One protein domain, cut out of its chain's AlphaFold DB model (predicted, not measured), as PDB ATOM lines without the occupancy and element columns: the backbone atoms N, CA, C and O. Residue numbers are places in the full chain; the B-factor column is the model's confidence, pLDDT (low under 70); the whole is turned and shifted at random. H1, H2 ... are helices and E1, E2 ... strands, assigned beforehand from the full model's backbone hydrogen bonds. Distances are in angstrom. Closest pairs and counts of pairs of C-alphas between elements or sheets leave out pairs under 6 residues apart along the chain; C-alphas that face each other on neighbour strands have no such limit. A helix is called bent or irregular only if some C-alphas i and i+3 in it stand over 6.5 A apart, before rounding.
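What this domain is: This is residues 5 to 191 of the 195 residues of an uncharacterized protein of Bimuria novae-zelandiae CBS 107.79 (UniProt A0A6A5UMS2). One twisted antiparallel sheet of eight strands makes the body, its long strands E3 and E5 sharply bent and paired side by side. H3 and H4 cover one face near one end of the longest axis; toward the other end lie H1, beside the edge strands E1 and E2, and the small H2. The 187 printed residues hold four named helices and eight named strands, in the order E1 H1 E2 H2 E3 E4 H3 E5 E6 E7 H4 E8, and the class is mixed, helices and strands. The sheet is branched at E5; the whole is compact by its radius of gyration of the C-alphas, 17.5 A, yet elongated in outline, spanning 54 by 35 by 35 A.

Where its parts are: Find C-alpha 5 at (116.223, 139.619, 133.356); from there E1, residues 5 to 12, runs 22.6 A. Next come H1, residues 27 to 43, 21.7 A, from C-alpha 27 at (124.160, 116.383, 133.751); E2, residues 51 to 55; and H2, residues 68 to 75. E3, residues 76 to 90, covers 34.1 A and bends by 85 degrees at residue 87. After E4, residues 101 to 107, and H3, residues 115 to 119, E5, residues 124 to 139, covers 34.2 A and bends by 86 degrees at residue 133. E6, residues 142 to 145, E7, residues 155 to 161, and H4, residues 168 to 175, lead to E8, residues 180 to 190, 26.1 A, ending at (130.033, 135.282, 132.069).

How they stand to each other: Beside E3, look for E1 on one side, N 7 to O 81 at 2.9 A, and E5 on the other, N 80 to O 136 at 2.9 A. E5 has E3 on one side and, on the other side, E6, with which it forms a hairpin, N 137 to O 144 at 2.8 A, and E7, N 128 to O 158 at 2.9 A. E4 has E7 on one side, N 103 to O 159 at 2.8 A, and E8 on the other, N 104 to O 182 at 2.9 A; E2 pairs with E8, N 53 to O 188 at 2.9 A. H3 is over E5 at a height of 8.8 A; on the same face, H4 is at 9.3 A. H1 is irregular, C-alphas 36 and 39 being 7.1 A apart. H2 and H3 have every O i to N i+4 pair within hydrogen-bond range, H1 10 of 13 and H4 3 of 4.

The domain as a whole: The C-alphas farthest apart, Asp 20 and Glu 116, are 54.7 A apart. The printed part has no cut; its long links are E1 to H1 and E2 to H2. Mean pLDDT of the printed part is 80.8; look for values under 70 at residues 16 to 18, 57 to 71, 91 to 95 and 147 to 154.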
ATOM      1  N   ILE A   5     115.442 140.850 133.426       89.38
ATOM      2  CA  ILE A   5     116.223 139.619 133.356       89.38
ATOM      3  C   ILE A   5     115.543 138.603 132.449       89.38
ATOM      4  O   ILE A   5     114.320 138.570 132.315       89.38
ATOM      5  N   ILE A   6     116.364 137.733 131.871       86.81
ATOM      6  CA  ILE A   6     115.907 136.460 131.327       86.81
ATOM      7  C   ILE A   6     116.311 135.403 132.348       86.81
ATOM      8  O   ILE A   6     117.500 135.170 132.569       86.81
ATOM      9  N   TRP A   7     115.326 134.797 133.000       87.94
ATOM     10  CA  TRP A   7     115.539 133.661 133.885       87.94
ATOM     11  C   TRP A   7     115.271 132.378 133.105       87.94
ATOM     12  O   TRP A   7     114.187 132.213 132.545       87.94
ATOM     13  N   VAL A   8     116.257 131.484 133.049       86.06
ATOM     14  CA  VAL A   8     116.133 130.194 132.363       86.06
ATOM     15  C   VAL A   8     116.385 129.082 133.368       86.06
ATOM     16  O   VAL A   8     117.500 128.956 133.872       86.06
ATOM     17  N   SER A   9     115.365 128.268 133.633       85.44
ATOM     18  CA  SER A   9     115.532 126.992 134.332       85.44
ATOM     19  C   SER A   9     115.726 125.888 133.303       85.44
ATOM     20  O   SER A   9     115.052 125.870 132.275       85.44
ATOM     21  N   SER A  10     116.678 124.990 133.546       84.50
ATOM     22  CA  SER A  10     116.945 123.846 132.672       84.50
ATOM     23  C   SER A  10     116.833 122.560 133.474       84.50
ATOM     24  O   SER A  10     117.397 122.461 134.563       84.50
ATOM     25  N   HIS A  11     116.134 121.578 132.920       81.94
ATOM     26  CA  HIS A  11     115.912 120.279 133.538       81.94
ATOM     27  C   HIS A  11     116.325 119.185 132.560       81.94
ATOM     28  O   HIS A  11     115.793 119.135 131.454       81.94
ATOM     29  N   VAL A  12     117.247 118.315 132.972       83.62
ATOM     30  CA  VAL A  12     117.585 117.085 132.243       83.62
ATOM     31  C   VAL A  12     116.680 115.969 132.752       83.62
ATOM     32  O   VAL A  12     116.526 115.804 133.963       83.62
ATOM     33  N   PHE A  13     116.078 115.205 131.848       79.25
ATOM     34  CA  PHE A  13     115.258 114.046 132.187       79.25
ATOM     35  C   PHE A  13     115.773 112.796 131.475       79.25
ATOM     36  O   PHE A  13     116.297 112.861 130.367       79.25
ATOM     37  N   HIS A  14     115.610 111.644 132.123       74.75
ATOM     38  CA  HIS A  14     116.048 110.363 131.577       74.75
ATOM     39  C   HIS A  14     114.943 109.782 130.698       74.75
ATOM     40  O   HIS A  14     113.770 109.768 131.090       74.75
ATOM     41  N   LEU A  15     115.305 109.282 129.517       70.00
ATOM     42  CA  LEU A  15     114.361 108.540 128.691       70.00
ATOM     43  C   LEU A  15     114.083 107.176 129.339       70.00
ATOM     44  O   LEU A  15     115.018 106.506 129.772       70.00
ATOM     45  N   PRO A  16     112.820 106.716 129.371       68.38
ATOM     46  CA  PRO A  16     112.485 105.410 129.938       68.38
ATOM     47  C   PRO A  16     113.123 104.245 129.164       68.38
ATOM     48  O   PRO A  16     113.281 103.163 129.723       68.38
ATOM     49  N   GLN A  17     113.484 104.458 127.892       68.50
ATOM     50  CA  GLN A  17     114.272 103.535 127.076       68.50
ATOM     51  C   GLN A  17     115.190 104.331 126.130       68.50
ATOM     52  O   GLN A  17     114.736 105.341 125.578       68.50
ATOM     53  N   PRO A  18     116.443 103.890 125.907       66.00
ATOM     54  CA  PRO A  18     117.306 104.462 124.877       66.00
ATOM     55  C   PRO A  18     116.628 104.347 123.509       66.00
ATOM     56  O   PRO A  18     116.149 103.274 123.141       66.00
ATOM     57  N   ARG A  19     116.568 105.445 122.752       70.69
ATOM     58  CA  ARG A  19     116.193 105.395 121.333       70.69
ATOM     59  C   ARG A  19     117.432 105.044 120.518       70.69
ATOM     60  O   ARG A  19     118.520 105.523 120.836       70.69
ATOM     61  N   ASP A  20     117.268 104.246 119.467       77.62
ATOM     62  CA  ASP A  20     118.379 103.895 118.578       77.62
ATOM     63  C   ASP A  20     119.081 105.161 118.065       77.62
ATOM     64  O   ASP A  20     118.455 106.050 117.486       77.62
ATOM     65  N   GLY A  21     120.390 105.246 118.308       73.56
ATOM     66  CA  GLY A  21     121.223 106.377 117.896       73.56
ATOM     67  C   GLY A  21     121.155 107.620 118.791       73.56
ATOM     68  O   GLY A  21     121.816 108.607 118.473       73.56
ATOM     69  N   VAL A  22     120.414 107.597 119.904       73.25
ATOM     70  CA  VAL A  22     120.356 108.714 120.861       73.25
ATOM     71  C   VAL A  22     121.145 108.352 122.112       73.25
ATOM     72  O   VAL A  22     120.724 107.524 122.918       73.25
ATOM     73  N   GLU A  23     122.302 108.988 122.280       80.44
ATOM     74  CA  GLU A  23     123.111 108.824 123.483       80.44
ATOM     75  C   GLU A  23     122.400 109.426 124.707       80.44
ATOM     76  O   GLU A  23     121.766 110.483 124.623       80.44
ATOM     77  N   GLU A  24     122.521 108.769 125.860       81.38
ATOM     78  CA  GLU A  24     122.005 109.278 127.129       81.38
ATOM     79  C   GLU A  24     122.665 110.617 127.489       81.38
ATOM     80  O   GLU A  24     123.902 110.763 127.485       81.38
ATOM     81  N   LEU A  25     121.822 111.607 127.789       83.19
ATOM     82  CA  LEU A  25     122.262 112.919 128.232       83.19
ATOM     83  C   LEU A  25     122.472 112.907 129.745       83.19
ATOM     84  O   LEU A  25     121.522 112.852 130.519       83.19
ATOM     85  N   THR A  26     123.724 113.029 130.167       84.44
ATOM     86  CA  THR A  26     124.062 113.224 131.579       84.44
ATOM     87  C   THR A  26     124.094 114.710 131.933       84.44
ATOM     88  O   THR A  26     124.252 115.574 131.063       84.44
ATOM     89  N   VAL A  27     123.998 115.015 133.231       81.75
ATOM     90  CA  VAL A  27     124.160 116.383 133.751       81.75
ATOM     91  C   VAL A  27     125.501 116.975 133.314       81.75
ATOM     92  O   VAL A  27     125.530 118.104 132.832       81.75
ATOM     93  N   ASP A  28     126.587 116.206 133.390       82.81
ATOM     94  CA  ASP A  28     127.935 116.623 132.987       82.81
ATOM     95  C   ASP A  28     127.985 117.064 131.523       82.81
ATOM     96  O   ASP A  28     128.464 118.154 131.206       82.81
ATOM     97  N   LYS A  29     127.427 116.235 130.633       83.31
ATOM     98  CA  LYS A  29     127.363 116.504 129.197       83.31
ATOM     99  C   LYS A  29     126.541 117.755 128.902       83.31
ATOM    100  O   LYS A  29     126.968 118.614 128.134       83.31
ATOM    101  N   PHE A  30     125.378 117.890 129.537       84.38
ATOM    102  CA  PHE A  30     124.560 119.091 129.415       84.38
ATOM    103  C   PHE A  30     125.315 120.341 129.892       84.38
ATOM    104  O   PHE A  30     125.341 121.359 129.197       84.38
ATOM    105  N   CYS A  31     125.944 120.262 131.068       85.38
ATOM    106  CA  CYS A  31     126.660 121.375 131.680       85.38
ATOM    107  C   CYS A  31     127.794 121.862 130.791       85.38
ATOM    108  O   CYS A  31     127.930 123.061 130.582       85.38
ATOM    109  N   ASP A  32     128.588 120.961 130.238       85.00
ATOM    110  CA  ASP A  32     129.708 121.363 129.402       85.00
ATOM    111  C   ASP A  32     129.269 121.964 128.066       85.00
ATOM    112  O   ASP A  32     129.773 123.025 127.697       85.00
ATOM    113  N   TRP A  33     128.269 121.388 127.388       85.69
ATOM    114  CA  TRP A  33     127.682 122.060 126.225       85.69
ATOM    115  C   TRP A  33     127.206 123.469 126.590       85.69
ATOM    116  O   TRP A  33     127.435 124.425 125.840       85.69
ATOM    117  N   TYR A  34     126.573 123.616 127.759       85.25
ATOM    118  CA  TYR A  34     126.107 124.909 128.229       85.25
ATOM    119  C   TYR A  34     127.271 125.895 128.402       85.25
ATOM    120  O   TYR A  34     127.197 127.019 127.908       85.25
ATOM    121  N   GLU A  35     128.349 125.475 129.071       85.62
ATOM    122  CA  GLU A  35     129.513 126.309 129.401       85.62
ATOM    123  C   GLU A  35     130.386 126.652 128.191       85.62
ATOM    124  O   GLU A  35     130.859 127.785 128.066       85.62
ATOM    125  N   ASN A  36     130.594 125.689 127.298       85.75
ATOM    126  CA  ASN A  36     131.574 125.804 126.223       85.75
ATOM    127  C   ASN A  36     130.956 126.168 124.876       85.75
ATOM    128  O   ASN A  36     131.673 126.617 123.990       85.75
ATOM    129  N   THR A  37     129.639 126.009 124.711       85.19
ATOM    130  CA  THR A  37     128.959 126.296 123.440       85.19
ATOM    131  C   THR A  37     127.784 127.250 123.609       85.19
ATOM    132  O   THR A  37     127.723 128.279 122.935       85.19
ATOM    133  N   HIS A  38     126.817 126.925 124.469       84.12
ATOM    134  CA  HIS A  38     125.550 127.656 124.513       84.12
ATOM    135  C   HIS A  38     125.715 129.076 125.054       84.12
ATOM    136  O   HIS A  38     125.332 130.041 124.389       84.12
ATOM    137  N   ILE A  39     126.309 129.220 126.241       85.50
ATOM    138  CA  ILE A  39     126.349 130.502 126.945       85.50
ATOM    139  C   ILE A  39     127.154 131.555 126.185       85.50
ATOM    140  O   ILE A  39     126.772 132.715 126.192       85.50
ATOM    141  N   GLN A  40     128.199 131.153 125.453       83.88
ATOM    142  CA  GLN A  40     128.997 132.049 124.608       83.88
ATOM    143  C   GLN A  40     128.166 132.645 123.462       83.88
ATOM    144  O   GLN A  40     128.285 133.826 123.128       83.88
ATOM    145  N   LYS A  41     127.274 131.841 122.870       85.44
ATOM    146  CA  LYS A  41     126.339 132.326 121.848       85.44
ATOM    147  C   LYS A  41     125.306 133.262 122.465       85.44
ATOM    148  O   LYS A  41     125.002 134.287 121.874       85.44
ATOM    149  N   VAL A  42     124.811 132.958 123.664       83.94
ATOM    150  CA  VAL A  42     123.838 133.811 124.366       83.94
ATOM    151  C   VAL A  42     124.450 135.156 124.762       83.94
ATOM    152  O   VAL A  42     123.839 136.191 124.520       83.94
ATOM    153  N   THR A  43     125.658 135.174 125.327       86.12
ATOM    154  CA  THR A  43     126.321 136.415 125.762       86.12
ATOM    155  C   THR A  43     126.848 137.269 124.613       86.12
ATOM    156  O   THR A  43     127.187 138.426 124.840       86.12
ATOM    157  N   SER A  44     126.895 136.742 123.387       85.56
ATOM    158  CA  SER A  44     127.190 137.536 122.185       85.56
ATOM    159  C   SER A  44     125.947 138.177 121.554       85.56
ATOM    160  O   SER A  44     126.081 139.000 120.647       85.56
ATOM    161  N   LEU A  45     124.735 137.857 122.032       83.62
ATOM    162  CA  LEU A  45     123.511 138.510 121.571       83.62
ATOM    163  C   LEU A  45     123.454 139.968 122.043       83.62
ATOM    164  O   LEU A  45     123.674 140.282 123.214       83.62
ATOM    165  N   SER A  46     123.076 140.867 121.132       84.50
ATOM    166  CA  SER A  46     122.848 142.274 121.463       84.50
ATOM    167  C   SER A  46     121.782 142.412 122.555       84.50
ATOM    168  O   SER A  46     120.688 141.863 122.441       84.50
ATOM    169  N   GLY A  47     122.096 143.179 123.599       82.50
ATOM    170  CA  GLY A  47     121.223 143.396 124.757       82.50
ATOM    171  C   GLY A  47     121.545 142.517 125.969       82.50
ATOM    172  O   GLY A  47     121.120 142.855 127.071       82.50
ATOM    173  N   VAL A  48     122.349 141.458 125.815       81.81
ATOM    174  CA  VAL A  48     122.839 140.656 126.946       81.81
ATOM    175  C   VAL A  48     124.148 141.255 127.452       81.81
ATOM    176  O   VAL A  48     125.197 141.104 126.839       81.81
ATOM    177  N   GLN A  49     124.096 141.959 128.583       83.12
ATOM    178  CA  GLN A  49     125.291 142.583 129.164       83.12
ATOM    179  C   GLN A  49     126.124 141.599 129.994       83.12
ATOM    180  O   GLN A  49     127.352 141.648 129.983       83.12
ATOM    181  N   ARG A  50     125.449 140.735 130.758       84.94
ATOM    182  CA  ARG A  50     126.051 139.790 131.704       84.94
ATOM    183  C   ARG A  50     125.166 138.558 131.836       84.94
ATOM    184  O   ARG A  50     123.950 138.654 131.688       84.94
ATOM    185  N   ALA A  51     125.773 137.428 132.180       87.19
ATOM    186  CA  ALA A  51     125.049 136.222 132.561       87.19
ATOM    187  C   ALA A  51     125.693 135.565 133.786       87.19
ATOM    188  O   ALA A  51     126.907 135.617 133.976       87.19
ATOM    189  N   ALA A  52     124.874 134.926 134.614       88.06
ATOM    190  CA  ALA A  52     125.325 134.123 135.742       88.06
ATOM    191  C   ALA A  52     124.615 132.774 135.688       88.06
ATOM    192  O   ALA A  52     123.404 132.720 135.470       88.06
ATOM    193  N   ARG A  53     125.372 131.693 135.885       88.75
ATOM    194  CA  ARG A  53     124.818 130.347 136.030       88.75
ATOM    195  C   ARG A  53     124.834 129.965 137.498       88.75
ATOM    196  O   ARG A  53     125.873 130.060 138.157       88.75
ATOM    197  N   TYR A  54     123.697 129.460 137.951       82.62
ATOM    198  CA  TYR A  54     123.546 128.867 139.264       82.62
ATOM    199  C   TYR A  54     123.210 127.380 139.127       82.62
ATOM    200  O   TYR A  54     122.594 126.972 138.144       82.62
ATOM    201  N   GLU A  55     123.641 126.575 140.089       84.00
ATOM    202  CA  GLU A  55     123.314 125.152 140.183       84.00
ATOM    203  C   GLU A  55     122.443 124.897 141.415       84.00
ATOM    204  O   GLU A  55     122.683 125.469 142.481       84.00
ATOM    205  N   ALA A  56     121.423 124.053 141.268       75.12
ATOM    206  CA  ALA A  56     120.779 123.411 142.406       75.12
ATOM    207  C   ALA A  56     121.663 122.210 142.793       75.12
ATOM    208  O   ALA A  56     121.997 121.428 141.908       75.12
ATOM    209  N   SER A  57     122.101 122.099 144.057       49.91
ATOM    210  CA  SER A  57     122.942 120.996 144.592       49.91
ATOM    211  C   SER A  57     122.558 119.624 143.978       49.91
ATOM    212  O   SER A  57     121.372 119.308 144.027       49.91
ATOM    213  N   LEU A  58     123.401 118.752 143.384       36.75
ATOM    214  CA  LEU A  58     124.840 118.408 143.483       36.75
ATOM    215  C   LEU A  58     125.446 117.924 142.120       36.75
ATOM    216  O   LEU A  58     124.755 117.286 141.332       36.75
ATOM    217  N   ASP A  59     126.745 118.215 141.949       34.50
ATOM    218  CA  ASP A  59     127.932 117.497 141.400       34.50
ATOM    219  C   ASP A  59     127.992 116.803 140.011       34.50
ATOM    220  O   ASP A  59     127.300 115.824 139.757       34.50
ATOM    221  N   GLY A  60     129.001 117.194 139.200       33.25
ATOM    222  CA  GLY A  60     129.622 116.372 138.133       33.25
ATOM    223  C   GLY A  60     130.066 117.144 136.874       33.25
ATOM    224  O   GLY A  60     129.316 117.971 136.369       33.25
ATOM    225  N   GLN A  61     131.297 116.950 136.376       38.25
ATOM    226  CA  GLN A  61     131.869 117.642 135.202       38.25
ATOM    227  C   GLN A  61     132.682 116.679 134.318       38.25
ATOM    228  O   GLN A  61     133.573 115.991 134.817       38.25
ATOM    229  N   SER A  62     132.449 116.709 132.996       35.47
ATOM    230  CA  SER A  62     133.314 116.168 131.926       35.47
ATOM    231  C   SER A  62     132.911 116.712 130.541       35.47
ATOM    232  O   SER A  62     131.749 117.055 130.335       35.47
ATOM    233  N   ALA A  63     133.860 116.740 129.594       34.22
ATOM    234  CA  ALA A  63     133.736 117.330 128.251       34.22
ATOM    235  C   ALA A  63     132.979 116.446 127.208       34.22
ATOM    236  O   ALA A  63     133.450 115.350 126.896       34.22
ATOM    237  N   PRO A  64     131.838 116.872 126.636       41.12
ATOM    238  CA  PRO A  64     131.113 116.305 125.507       41.12
ATOM    239  C   PRO A  64     131.682 116.609 124.126       41.12
ATOM    240  O   PRO A  64     132.515 117.482 123.900       41.12
ATOM    241  N   ARG A  65     131.140 115.833 123.184       49.62
ATOM    242  CA  ARG A  65     131.414 115.826 121.747       49.62
ATOM    243  C   ARG A  65     130.262 116.485 120.975       49.62
ATOM    244  O   ARG A  65     129.183 116.692 121.519       49.62
ATOM    245  N   GLU A  66     130.470 116.773 119.692       55.88
ATOM    246  CA  GLU A  66     129.515 117.502 118.834       55.88
ATOM    247  C   GLU A  66     128.157 116.800 118.602       55.88
ATOM    248  O   GLU A  66     127.165 117.471 118.321       55.88
ATOM    249  N   GLU A  67     128.062 115.480 118.785       65.38
ATOM    250  CA  GLU A  67     126.826 114.685 118.617       65.38
ATOM    251  C   GLU A  67     125.745 114.989 119.682       65.38
ATOM    252  O   GLU A  67     124.588 114.588 119.556       65.38
ATOM    253  N   LEU A  68     126.098 115.755 120.719       66.19
ATOM    254  CA  LEU A  68     125.277 115.999 121.904       66.19
ATOM    255  C   LEU A  68     124.050 116.903 121.673       66.19
ATOM    256  O   LEU A  68     123.138 116.947 122.493       66.19
ATOM    257  N   LEU A  69     123.996 117.660 120.574       65.75
ATOM    258  CA  LEU A  69     122.919 118.638 120.365       65.75
ATOM    259  C   LEU A  69     121.539 117.981 120.246       65.75
ATOM    260  O   LEU A  69     120.565 118.510 120.778       65.75
ATOM    261  N   HIS A  70     121.452 116.832 119.573       68.38
ATOM    262  CA  HIS A  70     120.183 116.120 119.424       68.38
ATOM    263  C   HIS A  70     119.702 115.562 120.767       68.38
ATOM    264  O   HIS A  70     118.558 115.800 121.156       68.38
ATOM    265  N   SER A  71     120.595 114.912 121.522       69.50
ATOM    266  CA  SER A  71     120.267 114.377 122.845       69.50
ATOM    267  C   SER A  71     119.884 115.478 123.833       69.50
ATOM    268  O   SER A  71     118.933 115.287 124.584       69.50
ATOM    269  N   ILE A  72     120.520 116.657 123.783       75.12
ATOM    270  CA  ILE A  72     120.153 117.807 124.626       75.12
ATOM    271  C   ILE A  72     118.694 118.197 124.446       75.12
ATOM    272  O   ILE A  72     117.952 118.238 125.421       75.12
ATOM    273  N   PHE A  73     118.262 118.488 123.223       70.00
ATOM    274  CA  PHE A  73     116.900 118.971 123.004       70.00
ATOM    275  C   PHE A  73     115.845 117.866 123.125       70.00
ATOM    276  O   PHE A  73     114.689 118.176 123.409       70.00
ATOM    277  N   GLU A  74     116.219 116.596 122.947       76.44
ATOM    278  CA  GLU A  74     115.329 115.466 123.217       76.44
ATOM    279  C   GLU A  74     115.203 115.118 124.704       76.44
ATOM    280  O   GLU A  74     114.178 114.557 125.081       76.44
ATOM    281  N   GLN A  75     116.207 115.425 125.530       79.12
ATOM    282  CA  GLN A  75     116.292 114.999 126.938       79.12
ATOM    283  C   GLN A  75     116.365 116.172 127.923       79.12
ATOM    284  O   GLN A  75     116.692 115.992 129.096       79.12
ATOM    285  N   SER A  76     116.080 117.390 127.453       79.75
ATOM    286  CA  SER A  76     116.049 118.589 128.287       79.75
ATOM    287  C   SER A  76     114.783 119.402 128.073       79.75
ATOM    288  O   SER A  76     114.261 119.526 126.962       79.75
ATOM    289  N   ARG A  77     114.334 120.015 129.163       81.56
ATOM    290  CA  ARG A  77     113.296 121.035 129.189       81.56
ATOM    291  C   ARG A  77     113.913 122.358 129.628       81.56
ATOM    292  O   ARG A  77     114.628 122.404 130.628       81.56
ATOM    293  N   PHE A  78     113.609 123.425 128.900       81.31
ATOM    294  CA  PHE A  78     114.027 124.784 129.228       81.31
ATOM    295  C   PHE A  78     112.806 125.654 129.495       81.31
ATOM    296  O   PHE A  78     112.026 125.923 128.581       81.31
ATOM    297  N   ASP A  79     112.671 126.136 130.723       82.56
ATOM    298  CA  ASP A  79     111.650 127.098 131.117       82.56
ATOM    299  C   ASP A  79     112.262 128.497 131.101       82.56
ATOM    300  O   ASP A  79     113.111 128.837 131.926       82.56
ATOM    301  N   MET A  80     111.846 129.311 130.136       84.31
ATOM    302  CA  MET A  80     112.317 130.680 129.960       84.31
ATOM    303  C   MET A  80     111.260 131.666 130.444       84.31
ATOM    304  O   MET A  80     110.107 131.606 130.014       84.31
ATOM    305  N   ARG A  81     111.678 132.613 131.283       83.94
ATOM    306  CA  ARG A  81     110.879 133.751 131.748       83.94
ATOM    307  C   ARG A  81     111.610 135.043 131.400       83.94
ATOM    308  O   ARG A  81     112.757 135.230 131.804       83.94
ATOM    309  N   ILE A  82     110.952 135.912 130.642       83.38
ATOM    310  CA  ILE A  82     111.397 137.284 130.407       83.38
ATOM    311  C   ILE A  82     110.644 138.150 131.401       83.38
ATOM    312  O   ILE A  82     109.410 138.146 131.421       83.38
ATOM    313  N   SER A  83     111.391 138.873 132.222       85.44
ATOM    314  CA  SER A  83     110.812 139.614 133.329       85.44
ATOM    315  C   SER A  83     111.346 141.036 133.380       85.44
ATOM    316  O   SER A  83     112.542 141.274 133.201       85.44
ATOM    317  N   GLU A  84     110.451 141.977 133.651       87.25
ATOM    318  CA  GLU A  84     110.768 143.391 133.848       87.25
ATOM    319  C   GLU A  84     110.916 143.688 135.335       87.25
ATOM    320  O   GLU A  84     110.171 143.140 136.153       87.25
ATOM    321  N   ASP A  85     111.875 144.543 135.683       85.69
ATOM    322  CA  ASP A  85     112.070 144.982 137.064       85.69
ATOM    323  C   ASP A  85     110.868 145.819 137.528       85.69
ATOM    324  O   ASP A  85     110.470 146.781 136.867       85.69
ATOM    325  N   VAL A  86     110.264 145.411 138.642       82.75
ATOM    326  CA  VAL A  86     109.152 146.127 139.286       82.75
ATOM    327  C   VAL A  86     109.661 146.881 140.502       82.75
ATOM    328  O   VAL A  86     109.233 148.004 140.759       82.75
ATOM    329  N   ASP A  87     110.545 146.240 141.259       79.12
ATOM    330  CA  ASP A  87     111.105 146.763 142.491       79.12
ATOM    331  C   ASP A  87     112.410 146.025 142.807       79.12
ATOM    332  O   ASP A  87     112.466 144.790 142.856       79.12
ATOM    333  N   SER A  88     113.464 146.789 143.067       74.62
ATOM    334  CA  SER A  88     114.770 146.262 143.433       74.62
ATOM    335  C   SER A  88     115.250 146.955 144.699       74.62
ATOM    336  O   SER A  88     115.500 148.161 144.704       74.62
ATOM    337  N   SER A  89     115.417 146.182 145.767       74.94
ATOM    338  CA  SER A  89     115.913 146.679 147.044       74.94
ATOM    339  C   SER A  89     117.289 146.074 147.332       74.94
ATOM    340  O   SER A  89     117.424 144.872 147.578       74.94
ATOM    341  N   ILE A  90     118.331 146.906 147.244       70.88
ATOM    342  CA  ILE A  90     119.731 146.543 147.511       70.88
ATOM    343  C   ILE A  90     120.043 146.845 148.977       70.88
ATOM    344  O   ILE A  90     119.822 147.966 149.433       70.88
ATOM    345  N   PHE A  91     120.571 145.864 149.712       68.44
ATOM    346  CA  PHE A  91     120.774 145.987 151.160       68.44
ATOM    347  C   PHE A  91     122.243 145.966 151.578       68.44
ATOM    348  O   PHE A  91     122.602 146.636 152.545       68.44
ATOM    349  N   LEU A  92     123.096 145.249 150.842       65.25
ATOM    350  CA  LEU A  92     124.546 145.257 151.039       65.25
ATOM    351  C   LEU A  92     125.199 146.100 149.936       65.25
ATOM    352  O   LEU A  92     125.141 145.757 148.758       65.25
ATOM    353  N   ALA A  93     125.790 147.231 150.327       54.22
ATOM    354  CA  ALA A  93     126.152 148.334 149.431       54.22
ATOM    355  C   ALA A  93     127.443 148.134 148.612       54.22
ATOM    356  O   ALA A  93     127.828 149.029 147.868       54.22
ATOM    357  N   THR A  94     128.153 147.016 148.772       54.62
ATOM    358  CA  THR A  94     129.584 146.960 148.421       54.62
ATOM    359  C   THR A  94     129.957 145.991 147.311       54.62
ATOM    360  O   THR A  94     131.138 145.903 146.992       54.62
ATOM    361  N   ASP A  95     129.011 145.269 146.711       61.25
ATOM    362  CA  ASP A  95     129.359 144.328 145.647       61.25
ATOM    363  C   ASP A  95     128.291 144.283 144.546       61.25
ATOM    364  O   ASP A  95     127.210 143.716 144.720       61.25
ATOM    365  N   GLU A  96     128.608 144.900 143.402       71.81
ATOM    366  CA  GLU A  96     127.788 144.882 142.180       71.81
ATOM    367  C   GLU A  96     127.765 143.498 141.498       71.81
ATOM    368  O   GLU A  96     127.056 143.293 140.505       71.81
ATOM    369  N   GLY A  97     128.551 142.540 142.001       83.44
ATOM    370  CA  GLY A  97     128.617 141.180 141.491       83.44
ATOM    371  C   GLY A  97     127.383 140.321 141.812       83.44
ATOM    372  O   GLY A  97     126.623 140.609 142.747       83.44
ATOM    373  N   PRO A  98     127.173 139.227 141.055       88.69
ATOM    374  CA  PRO A  98     126.155 138.233 141.386       88.69
ATOM    375  C   PRO A  98     126.415 137.645 142.775       88.69
ATOM    376  O   PRO A  98     127.565 137.455 143.164       88.69
ATOM    377  N   ALA A  99     125.348 137.370 143.521       91.94
ATOM    378  CA  ALA A  99     125.475 136.805 144.855       91.94
ATOM    379  C   ALA A  99     125.911 135.342 144.823       91.94
ATOM    380  O   ALA A  99     125.598 134.622 143.873       91.94
ATOM    381  N   LYS A 100     126.584 134.877 145.883       92.88
ATOM    382  CA  LYS A 100     126.979 133.467 146.005       92.88
ATOM    383  C   LYS A 100     125.783 132.513 145.993       92.88
ATOM    384  O   LYS A 100     125.919 131.388 145.514       92.88
ATOM    385  N   PHE A 101     124.624 132.949 146.478       94.25
ATOM    386  CA  PHE A 101     123.398 132.164 146.451       94.25
ATOM    387  C   PHE A 101     122.197 132.978 145.987       94.25
ATOM    388  O   PHE A 101     122.096 134.178 146.246       94.25
ATOM    389  N   VAL A 102     121.254 132.300 145.337       94.88
ATOM    390  CA  VAL A 102     119.983 132.874 144.897       94.88
ATOM    391  C   VAL A 102     118.854 131.924 145.253       94.88
ATOM    392  O   VAL A 102     118.922 130.727 144.983       94.88
ATOM    393  N   VAL A 103     117.791 132.478 145.823       93.31
ATOM    394  CA  VAL A 103     116.485 131.833 145.918       93.31
ATOM    395  C   VAL A 103     115.605 132.446 144.844       93.31
ATOM    396  O   VAL A 103     115.369 133.655 144.868       93.31
ATOM    397  N   SER A 104     115.137 131.637 143.897       92.56
ATOM    398  CA  SER A 104     114.079 132.065 142.985       92.56
ATOM    399  C   SER A 104     112.743 131.642 143.556       92.56
ATOM    400  O   SER A 104     112.571 130.474 143.901       92.56
ATOM    401  N   TRP A 105     111.784 132.549 143.595       91.62
ATOM    402  CA  TRP A 105     110.431 132.227 144.004       91.62
ATOM    403  C   TRP A 105     109.433 132.809 143.015       91.62
ATOM    404  O   TRP A 105     109.471 134.001 142.713       91.62
ATOM    405  N   SER A 106     108.561 131.962 142.480       88.25
ATOM    406  CA  SER A 106     107.494 132.363 141.570       88.25
ATOM    407  C   SER A 106     106.141 132.038 142.183       88.25
ATOM    408  O   SER A 106     105.852 130.883 142.485       88.25
ATOM    409  N   SER A 107     105.323 133.070 142.375       86.19
ATOM    410  CA  SER A 107     104.003 132.965 142.997       86.19
ATOM    411  C   SER A 107     103.091 134.082 142.502       86.19
ATOM    412  O   SER A 107     103.562 135.162 142.143       86.19
ATOM    413  N   ASP A 108     101.788 133.825 142.565       83.88
ATOM    414  CA  ASP A 108     100.706 134.786 142.320       83.88
ATOM    415  C   ASP A 108     100.591 135.832 143.449       83.88
ATOM    416  O   ASP A 108      99.828 136.787 143.351       83.88
ATOM    417  N   SER A 109     101.337 135.638 144.540       81.12
ATOM    418  CA  SER A 109     101.393 136.520 145.711       81.12
ATOM    419  C   SER A 109     102.780 137.138 145.910       81.12
ATOM    420  O   SER A 109     103.160 137.484 147.031       81.12
ATOM    421  N   ALA A 110     103.593 137.219 144.851       78.81
ATOM    422  CA  ALA A 110     104.970 137.697 144.966       78.81
ATOM    423  C   ALA A 110     105.065 139.161 145.441       78.81
ATOM    424  O   ALA A 110     106.024 139.543 146.124       78.81
ATOM    425  N   SER A 111     104.051 139.967 145.119       78.06
ATOM    426  CA  SER A 111     103.898 141.356 145.566       78.06
ATOM    427  C   SER A 111     103.695 141.496 147.074       78.06
ATOM    428  O   SER A 111     104.116 142.500 147.647       78.06
ATOM    429  N   ASP A 112     103.101 140.492 147.720       84.81
ATOM    430  CA  ASP A 112     102.571 140.612 149.085       84.81
ATOM    431  C   ASP A 112     103.596 140.231 150.159       84.81
ATOM    432  O   ASP A 112     103.345 140.370 151.356       84.81
ATOM    433  N   VAL A 113     104.765 139.738 149.746       88.25
ATOM    434  CA  VAL A 113     105.817 139.325 150.679       88.25
ATOM    435  C   VAL A 113     106.405 140.512 151.433       88.25
ATOM    436  O   VAL A 113     106.661 141.579 150.873       88.25
ATOM    437  N   ASP A 114     106.694 140.296 152.713       91.19
ATOM    438  CA  ASP A 114     107.405 141.255 153.549       91.19
ATOM    439  C   ASP A 114     108.905 141.277 153.192       91.19
ATOM    440  O   ASP A 114     109.712 140.471 153.666       91.19
ATOM    441  N   VAL A 115     109.287 142.218 152.323       91.06
ATOM    442  CA  VAL A 115     110.685 142.432 151.908       91.06
ATOM    443  C   VAL A 115     111.564 142.849 153.087       91.06
ATOM    444  O   VAL A 115     112.729 142.457 153.149       91.06
ATOM    445  N   GLU A 116     111.024 143.595 154.052       91.25
ATOM    446  CA  GLU A 116     111.779 144.024 155.232       91.25
ATOM    447  C   GLU A 116     112.066 142.848 156.173       91.25
ATOM    448  O   GLU A 116     113.121 142.807 156.811       91.25
ATOM    449  N   ALA A 117     111.183 141.847 156.231       94.00
ATOM    450  CA  ALA A 117     111.482 140.588 156.907       94.00
ATOM    451  C   ALA A 117     112.612 139.814 156.208       94.00
ATOM    452  O   ALA A 117     113.525 139.344 156.891       94.00
ATOM    453  N   LEU A 118     112.612 139.734 154.869       93.44
ATOM    454  CA  LEU A 118     113.702 139.103 154.105       93.44
ATOM    455  C   LEU A 118     115.039 139.823 154.301       93.44
ATOM    456  O   LEU A 118     116.073 139.178 154.459       93.44
ATOM    457  N   ARG A 119     115.025 141.157 154.328       90.94
ATOM    458  CA  ARG A 119     116.211 141.992 154.554       90.94
ATOM    459  C   ARG A 119     116.895 141.703 155.890       90.94
ATOM    460  O   ARG A 119     118.114 141.788 155.989       90.94
ATOM    461  N   LYS A 120     116.118 141.383 156.925       93.94
ATOM    462  CA  LYS A 120     116.635 141.084 158.272       93.94
ATOM    463  C   LYS A 120     117.276 139.701 158.372       93.94
ATOM    464  O   LYS A 120     117.846 139.372 159.412       93.94
ATOM    465  N   ILE A 121     117.170 138.877 157.332       95.00
ATOM    466  CA  ILE A 121     117.834 137.581 157.295       95.00
ATOM    467  C   ILE A 121     119.329 137.810 157.055       95.00
ATOM    468  O   ILE A 121     119.735 138.443 156.086       95.00
ATOM    469  N   GLU A 122     120.149 137.269 157.951       94.00
ATOM    470  CA  GLU A 122     121.605 137.297 157.837       94.00
ATOM    471  C   GLU A 122     122.080 136.790 156.467       94.00
ATOM    472  O   GLU A 122     121.568 135.798 155.945       94.00
ATOM    473  N   GLY A 123     123.040 137.506 155.879       92.56
ATOM    474  CA  GLY A 123     123.560 137.220 154.543       92.56
ATOM    475  C   GLY A 123     122.699 137.750 153.392       92.56
ATOM    476  O   GLY A 123     123.159 137.713 152.257       92.56
ATOM    477  N   CYS A 124     121.487 138.269 153.634       94.12
ATOM    478  CA  CYS A 124     120.638 138.821 152.574       94.12
ATOM    479  C   CYS A 124     121.299 140.050 151.928       94.12
ATOM    480  O   CYS A 124     121.460 141.100 152.549       94.12
ATOM    481  N   LYS A 125     121.679 139.909 150.658       91.94
ATOM    482  CA  LYS A 125     122.350 140.932 149.850       91.94
ATOM    483  C   LYS A 125     121.352 141.866 149.187       91.94
ATOM    484  O   LYS A 125     121.518 143.090 149.215       91.94
ATOM    485  N   ARG A 126     120.337 141.282 148.548       92.44
ATOM    486  CA  ARG A 126     119.390 141.989 147.684       92.44
ATOM    487  C   ARG A 126     118.109 141.181 147.517       92.44
ATOM    488  O   ARG A 126     118.155 139.960 147.403       92.44
ATOM    489  N   VAL A 127     116.981 141.877 147.420       92.88
ATOM    490  CA  VAL A 127     115.705 141.306 146.975       92.88
ATOM    491  C   VAL A 127     115.286 142.033 145.707       92.88
ATOM    492  O   VAL A 127     115.285 143.263 145.662       92.88
ATOM    493  N   ARG A 128     114.960 141.278 144.659       91.56
ATOM    494  CA  ARG A 128     114.471 141.815 143.384       91.56
ATOM    495  C   ARG A 128     113.136 141.195 143.035       91.56
ATOM    496  O   ARG A 128     112.984 139.977 143.128       91.56
ATOM    497  N   ARG A 129     112.197 142.027 142.615       90.56
ATOM    498  CA  ARG A 129     110.862 141.646 142.176       90.56
ATOM    499  C   ARG A 129     110.721 141.963 140.711       90.56
ATOM    500  O   ARG A 129     110.959 143.085 140.275       90.56
ATOM    501  N   PHE A 130     110.271 140.970 139.974       89.50
ATOM    502  CA  PHE A 130     110.044 141.095 138.558       89.50
ATOM    503  C   PHE A 130     108.622 140.698 138.213       89.50
ATOM    504  O   PHE A 130     108.091 139.708 138.722       89.50
ATOM    505  N   ARG A 131     108.040 141.441 137.278       87.88
ATOM    506  CA  ARG A 131     106.818 141.048 136.588       87.88
ATOM    507  C   ARG A 131     107.218 140.206 135.390       87.88
ATOM    508  O   ARG A 131     108.027 140.647 134.574       87.88
ATOM    509  N   VAL A 132     106.654 139.010 135.275       86.38
ATOM    510  CA  VAL A 132     106.871 138.165 134.098       86.38
ATOM    511  C   VAL A 132     106.056 138.745 132.945       86.38
ATOM    512  O   VAL A 132     104.835 138.851 133.033       86.38
ATOM    513  N   VAL A 133     106.734 139.150 131.872       86.94
ATOM    514  CA  VAL A 133     106.083 139.725 130.685       86.94
ATOM    515  C   VAL A 133     105.928 138.715 129.562       86.94
ATOM    516  O   VAL A 133     104.961 138.800 128.820       86.94
ATOM    517  N   ALA A 134     106.841 137.748 129.479       85.00
ATOM    518  CA  ALA A 134     106.770 136.649 128.528       85.00
ATOM    519  C   ALA A 134     107.320 135.360 129.139       85.00
ATOM    520  O   ALA A 134     108.232 135.382 129.972       85.00
ATOM    521  N   GLY A 135     106.779 134.218 128.718       84.94
ATOM    522  CA  GLY A 135     107.210 132.916 129.215       84.94
ATOM    523  C   GLY A 135     107.008 131.803 128.198       84.94
ATOM    524  O   GLY A 135     105.933 131.673 127.614       84.94
ATOM    525  N   SER A 136     108.023 130.961 128.017       82.88
ATOM    526  CA  SER A 136     107.940 129.812 127.111       82.88
ATOM    527  C   SER A 136     108.679 128.600 127.660       82.88
ATOM    528  O   SER A 136     109.684 128.746 128.355       82.88
ATOM    529  N   THR A 137     108.193 127.415 127.309       83.56
ATOM    530  CA  THR A 137     108.885 126.144 127.517       83.56
ATOM    531  C   THR A 137     109.423 125.662 126.181       83.56
ATOM    532  O   THR A 137     108.698 125.676 125.185       83.56
ATOM    533  N   LEU A 138     110.674 125.218 126.145       78.19
ATOM    534  CA  LEU A 138     111.220 124.438 125.040       78.19
ATOM    535  C   LEU A 138     111.476 123.015 125.528       78.19
ATOM    536  O   LEU A 138     112.285 122.811 126.429       78.19
ATOM    537  N   GLU A 139     110.799 122.049 124.923       78.62
ATOM    538  CA  GLU A 139     110.887 120.631 125.268       78.62
ATOM    539  C   GLU A 139     110.754 119.814 123.979       78.62
ATOM    540  O   GLU A 139     109.869 120.089 123.168       78.62
ATOM    541  N   HIS A 140     111.643 118.843 123.743       76.00
ATOM    542  CA  HIS A 140     111.638 118.014 122.525       76.00
ATOM    543  C   HIS A 140     111.587 118.828 121.219       76.00
ATOM    544  O   HIS A 140     110.794 118.535 120.324       76.00
ATOM    545  N   PHE A 141     112.389 119.895 121.122       71.50
ATOM    546  CA  PHE A 141     112.371 120.866 120.011       71.50
ATOM    547  C   PHE A 141     111.036 121.601 119.784       71.50
ATOM    548  O   PHE A 141     110.918 122.393 118.849       71.50
ATOM    549  N   GLN A 142     110.037 121.400 120.640       72.50
ATOM    550  CA  GLN A 142     108.768 122.108 120.579       72.50
ATOM    551  C   GLN A 142     108.787 123.266 121.565       72.50
ATOM    552  O   GLN A 142     108.897 123.079 122.777       72.50
ATOM    553  N   ARG A 143     108.663 124.485 121.036       80.38
ATOM    554  CA  ARG A 143     108.432 125.667 121.863       80.38
ATOM    555  C   ARG A 143     106.939 125.819 122.112       80.38
ATOM    556  O   ARG A 143     106.149 125.791 121.172       80.38
ATOM    557  N   ARG A 144     106.566 126.010 123.373       83.81
ATOM    558  CA  ARG A 144     105.201 126.307 123.804       83.81
ATOM    559  C   ARG A 144     105.215 127.590 124.612       83.81
ATOM    560  O   ARG A 144     106.062 127.764 125.485       83.81
ATOM    561  N   GLU A 145     104.302 128.496 124.304       82.50
ATOM    562  CA  GLU A 145     104.045 129.644 125.166       82.50
ATOM    563  C   GLU A 145     103.317 129.159 126.411       82.50
ATOM    564  O   GLU A 145     102.407 128.331 126.337       82.50
ATOM    565  N   ASN A 146     103.736 129.652 127.569       71.69
ATOM    566  CA  ASN A 146     103.222 129.130 128.827       71.69
ATOM    567  C   ASN A 146     102.016 129.939 129.351       71.69
ATOM    568  O   ASN A 146     101.476 129.602 130.402       71.69
ATOM    569  N   GLY A 147     101.616 131.022 128.668       68.38
ATOM    570  CA  GLY A 147     100.484 131.873 129.067       68.38
ATOM    571  C   GLY A 147     100.677 132.619 130.396       68.38
ATOM    572  O   GLY A 147      99.699 132.916 131.080       68.38
ATOM    573  N   TRP A 148     101.930 132.883 130.792       65.81
ATOM    574  CA  TRP A 148     102.268 133.610 132.032       65.81
ATOM    575  C   TRP A 148     102.131 135.128 131.868       65.81
ATOM    576  O   TRP A 148     102.193 135.858 132.853       65.81
ATOM    577  N   GLU A 149     101.958 135.593 130.633       64.56
ATOM    578  CA  GLU A 149     101.948 137.005 130.268       64.56
ATOM    579  C   GLU A 149     100.765 137.725 130.913       64.56
ATOM    580  O   GLU A 149      99.611 137.327 130.755       64.56
ATOM    581  N   GLY A 150     101.055 138.794 131.657       57.75
ATOM    582  CA  GLY A 150     100.034 139.729 132.125       57.75
ATOM    583  C   GLY A 150      99.080 139.201 133.200       57.75
ATOM    584  O   GLY A 150      98.083 139.869 133.472       57.75
ATOM    585  N   ARG A 151      99.351 138.053 133.841       65.62
ATOM    586  CA  ARG A 151      98.589 137.660 135.039       65.62
ATOM    587  C   ARG A 151      98.925 138.614 136.185       65.62
ATOM    588  O   ARG A 151     100.052 138.629 136.672       65.62
ATOM    589  N   GLU A 152      97.946 139.403 136.622       61.06
ATOM    590  CA  GLU A 152      98.078 140.217 137.833       61.06
ATOM    591  C   GLU A 152      98.452 139.325 139.027       61.06
ATOM    592  O   GLU A 152      97.862 138.265 139.232       61.06
ATOM    593  N   GLY A 153      99.476 139.736 139.779       61.06
ATOM    594  CA  GLY A 153      99.997 139.003 140.937       61.06
ATOM    595  C   GLY A 153     101.098 137.983 140.626       61.06
ATOM    596  O   GLY A 153     101.926 137.721 141.499       61.06
ATOM    597  N   SER A 154     101.200 137.461 139.394       68.25
ATOM    598  CA  SER A 154     102.273 136.518 139.052       68.25
ATOM    599  C   SER A 154     103.614 137.251 138.922       68.25
ATOM    600  O   SER A 154     103.821 138.138 138.088       68.25
ATOM    601  N   GLY A 155     104.547 136.910 139.806       84.94
ATOM    602  CA  GLY A 155     105.851 137.557 139.859       84.94
ATOM    603  C   GLY A 155     106.976 136.567 140.085       84.94
ATOM    604  O   GLY A 155     106.785 135.482 140.636       84.94
ATOM    605  N   LEU A 156     108.171 136.957 139.656       89.81
ATOM    606  CA  LEU A 156     109.418 136.304 140.025       89.81
ATOM    607  C   LEU A 156     110.099 137.165 141.084       89.81
ATOM    608  O   LEU A 156     110.390 138.332 140.843       89.81
ATOM    609  N   MET A 157     110.391 136.584 142.238       92.19
ATOM    610  CA  MET A 157     111.266 137.178 143.235       92.19
ATOM    611  C   MET A 157     112.610 136.461 143.222       92.19
ATOM    612  O   MET A 157     112.661 135.232 143.268       92.19
ATOM    613  N   LEU A 158     113.695 137.227 143.174       93.88
ATOM    614  CA  LEU A 158     115.043 136.729 143.417       93.88
ATOM    615  C   LEU A 158     115.540 137.283 144.750       93.88
ATOM    616  O   LEU A 158     115.627 138.500 144.925       93.88
ATOM    617  N   ILE A 159     115.866 136.386 145.673       94.25
ATOM    618  CA  ILE A 159     116.421 136.714 146.986       94.25
ATOM    619  C   ILE A 159     117.870 136.257 146.982       94.25
ATOM    620  O   ILE A 159     118.166 135.076 146.813       94.25
ATOM    621  N   GLU A 160     118.779 137.203 147.116       94.56
ATOM    622  CA  GLU A 160     120.200 136.989 146.905       94.56
ATOM    623  C   GLU A 160     120.932 136.983 148.237       94.56
ATOM    624  O   GLU A 160     120.749 137.900 149.037       94.56
ATOM    625  N   PHE A 161     121.769 135.974 148.463       93.88
ATOM    626  CA  PHE A 161     122.492 135.788 149.716       93.88
ATOM    627  C   PHE A 161     124.000 135.671 149.502       93.88
ATOM    628  O   PHE A 161     124.470 135.040 148.553       93.88
ATOM    629  N   GLU A 162     124.742 136.233 150.448       92.88
ATOM    630  CA  GLU A 162     126.149 135.942 150.705       92.88
ATOM    631  C   GLU A 162     126.289 135.095 151.977       92.88
ATOM    632  O   GLU A 162     125.355 134.980 152.770       92.88
ATOM    633  N   GLY A 163     127.470 134.511 152.185       90.19
ATOM    634  CA  GLY A 163     127.780 133.704 153.370       90.19
ATOM    635  C   GLY A 163     128.182 132.272 153.034       90.19
ATOM    636  O   GLY A 163     128.632 131.975 151.923       90.19
ATOM    637  N   GLU A 164     128.077 131.368 154.004       90.62
ATOM    638  CA  GLU A 164     128.473 129.964 153.832       90.62
ATOM    639  C   GLU A 164     127.351 129.093 153.260       90.62
ATOM    640  O   GLU A 164     127.633 128.236 152.423       90.62
ATOM    641  N   GLU A 165     126.098 129.375 153.626       90.94
ATOM    642  CA  GLU A 165     124.911 128.603 153.251       90.94
ATOM    643  C   GLU A 165     123.662 129.485 153.076       90.94
ATOM    644  O   GLU A 165     123.637 130.646 153.489       90.94
ATOM    645  N   ILE A 166     122.608 128.926 152.469       89.06
ATOM    646  CA  ILE A 166     121.316 129.609 152.341       89.06
ATOM    647  C   ILE A 166     120.499 129.397 153.623       89.06
ATOM    648  O   ILE A 166     120.280 128.249 154.011       89.06
ATOM    649  N   PRO A 167     119.945 130.455 154.245       93.00
ATOM    650  CA  PRO A 167     119.101 130.335 155.435       93.00
ATOM    651  C   PRO A 167     117.670 129.851 155.100       93.00
ATOM    652  O   PRO A 167     116.689 130.562 155.331       93.00
ATOM    653  N   VAL A 168     117.546 128.628 154.563       92.00
ATOM    654  CA  VAL A 168     116.319 128.038 153.979       92.00
ATOM    655  C   VAL A 168     115.084 128.222 154.863       92.00
ATOM    656  O   VAL A 168     114.072 128.760 154.416       92.00
ATOM    657  N   GLU A 169     115.171 127.831 156.133       93.19
ATOM    658  CA  GLU A 169     114.029 127.868 157.054       93.19
ATOM    659  C   GLU A 169     113.580 129.295 157.391       93.19
ATOM    660  O   GLU A 169     112.388 129.550 157.564       93.19
ATOM    661  N   LYS A 170     114.510 130.258 157.442       95.44
ATOM    662  CA  LYS A 170     114.164 131.672 157.651       95.44
ATOM    663  C   LYS A 170     113.450 132.229 156.421       95.44
ATOM    664  O   LYS A 170     112.448 132.916 156.571       95.44
ATOM    665  N   VAL A 171     113.928 131.891 155.221       94.00
ATOM    666  CA  VAL A 171     113.317 132.330 153.957       94.00
ATOM    667  C   VAL A 171     111.914 131.750 153.797       94.00
ATOM    668  O   VAL A 171     110.977 132.510 153.558       94.00
ATOM    669  N   ARG A 172     111.734 130.439 154.010       93.38
ATOM    670  CA  ARG A 172     110.425 129.762 153.929       93.38
ATOM    671  C   ARG A 172     109.373 130.380 154.841       93.38
ATOM    672  O   ARG A 172     108.228 130.526 154.433       93.38
ATOM    673  N   ARG A 173     109.750 130.792 156.055       94.81
ATOM    674  CA  ARG A 173     108.824 131.473 156.976       94.81
ATOM    675  C   ARG A 173     108.296 132.798 156.428       94.81
ATOM    676  O   ARG A 173     107.204 133.195 156.812       94.81
ATOM    677  N   VAL A 174     109.064 133.474 155.574       93.69
ATOM    678  CA  VAL A 174     108.692 134.779 155.014       93.69
ATOM    679  C   VAL A 174     107.928 134.634 153.698       93.69
ATOM    680  O   VAL A 174     106.911 135.295 153.520       93.69
ATOM    681  N   ILE A 175     108.382 133.765 152.788       91.50
ATOM    682  CA  ILE A 175     107.725 133.574 151.478       91.50
ATOM    683  C   ILE A 175     106.551 132.581 151.525       91.50
ATOM    684  O   ILE A 175     105.715 132.561 150.624       91.50
ATOM    685  N   GLY A 176     106.465 131.768 152.579       88.56
ATOM    686  CA  GLY A 176     105.478 130.701 152.726       88.56
ATOM    687  C   GLY A 176     105.781 129.466 151.869       88.56
ATOM    688  O   GLY A 176     106.884 129.278 151.362       88.56
ATOM    689  N   GLU A 177     104.776 128.601 151.722       80.62
ATOM    690  CA  GLU A 177     104.868 127.343 150.956       80.62
ATOM    691  C   GLU A 177     104.177 127.415 149.586       80.62
ATOM    692  O   GLU A 177     104.137 126.434 148.846       80.62
ATOM    693  N   ARG A 178     103.588 128.565 149.242       81.06
ATOM    694  CA  ARG A 178     102.855 128.734 147.984       81.06
ATOM    695  C   ARG A 178     103.808 129.130 146.867       81.06
ATOM    696  O   ARG A 178     104.615 130.037 147.041       81.06
ATOM    697  N   GLY A 179     103.659 128.497 145.710       84.06
ATOM    698  CA  GLY A 179     104.442 128.800 144.517       84.06
ATOM    699  C   GLY A 179     105.641 127.876 144.314       84.06
ATOM    700  O   GLY A 179     105.865 126.917 145.048       84.06
ATOM    701  N   GLU A 180     106.399 128.168 143.268       86.25
ATOM    702  CA  GLU A 180     107.594 127.426 142.885       86.25
ATOM    703  C   GLU A 180     108.819 128.077 143.530       86.25
ATOM    704  O   GLU A 180     109.069 129.264 143.319       86.25
ATOM    705  N   VAL A 181     109.588 127.312 144.310       89.25
ATOM    706  CA  VAL A 181     110.819 127.787 144.958       89.25
ATOM    707  C   VAL A 181     112.011 126.989 144.442       89.25
ATOM    708  O   VAL A 181     112.013 125.762 144.503       89.25
ATOM    709  N   GLY A 182     113.046 127.694 144.000       89.19
ATOM    710  CA  GLY A 182     114.340 127.132 143.633       89.19
ATOM    711  C   GLY A 182     115.455 127.702 144.507       89.19
ATOM    712  O   GLY A 182     115.451 128.891 144.829       89.19
ATOM    713  N   TRP A 183     116.412 126.854 144.877       91.94
ATOM    714  CA  TRP A 183     117.547 127.190 145.738       91.94
ATOM    715  C   TRP A 183     118.829 126.930 144.964       91.94
ATOM    716  O   TRP A 183     119.080 125.790 144.572       91.94
ATOM    717  N   PHE A 184     119.631 127.965 144.734       91.62
ATOM    718  CA  PHE A 184     120.770 127.839 143.840       91.62
ATOM    719  C   PHE A 184     122.037 128.469 144.396       91.62
ATOM    720  O   PHE A 184     122.015 129.496 145.077       91.62
ATOM    721  N   ARG A 185     123.166 127.864 144.033       92.06
ATOM    722  CA  ARG A 185     124.514 128.359 144.306       92.06
ATOM    723  C   ARG A 185     125.150 128.867 143.023       92.06
ATOM    724  O   ARG A 185     125.046 128.228 141.980       92.06
ATOM    725  N   LEU A 186     125.823 130.011 143.097       92.00
ATOM    726  CA  LEU A 186     126.558 130.581 141.978       92.00
ATOM    727  C   LEU A 186     127.663 129.619 141.554       92.00
ATOM    728  O   LEU A 186     128.527 129.260 142.356       92.00
ATOM    729  N   LYS A 187     127.643 129.241 140.277       89.75
ATOM    730  CA  LYS A 187     128.673 128.394 139.679       89.75
ATOM    731  C   LYS A 187     129.684 129.217 138.901       89.75
ATOM    732  O   LYS A 187     130.887 129.036 139.062       89.75
ATOM    733  N   ARG A 188     129.195 130.112 138.037       87.88
ATOM    734  CA  ARG A 188     130.044 130.876 137.118       87.88
ATOM    735  C   ARG A 188     129.375 132.167 136.662       87.88
ATOM    736  O   ARG A 188     128.153 132.235 136.535       87.88
ATOM    737  N   VAL A 189     130.203 133.166 136.376       88.56
ATOM    738  CA  VAL A 189     129.812 134.464 135.812       88.56
ATOM    739  C   VAL A 189     130.417 134.588 134.416       88.56
ATOM    740  O   VAL A 189     131.570 134.208 134.212       88.56
ATOM    741  N   TYR A 190     129.644 135.109 133.466       86.38
ATOM    742  CA  TYR A 190     130.033 135.282 132.069       86.38
ATOM    743  C   TYR A 190     129.805 136.730 131.612       86.38
ATOM    744  O   TYR A 190     128.846 137.382 132.038       86.38
ATOM    745  N   GLY A 191     130.656 137.196 130.696       80.00
ATOM    746  CA  GLY A 191     130.638 138.557 130.146       80.00
ATOM    747  C   GLY A 191     131.811 139.411 130.631       80.00
ATOM    748  O   GLY A 191     132.565 139.008 131.518       80.00
TER     749      GLY A 191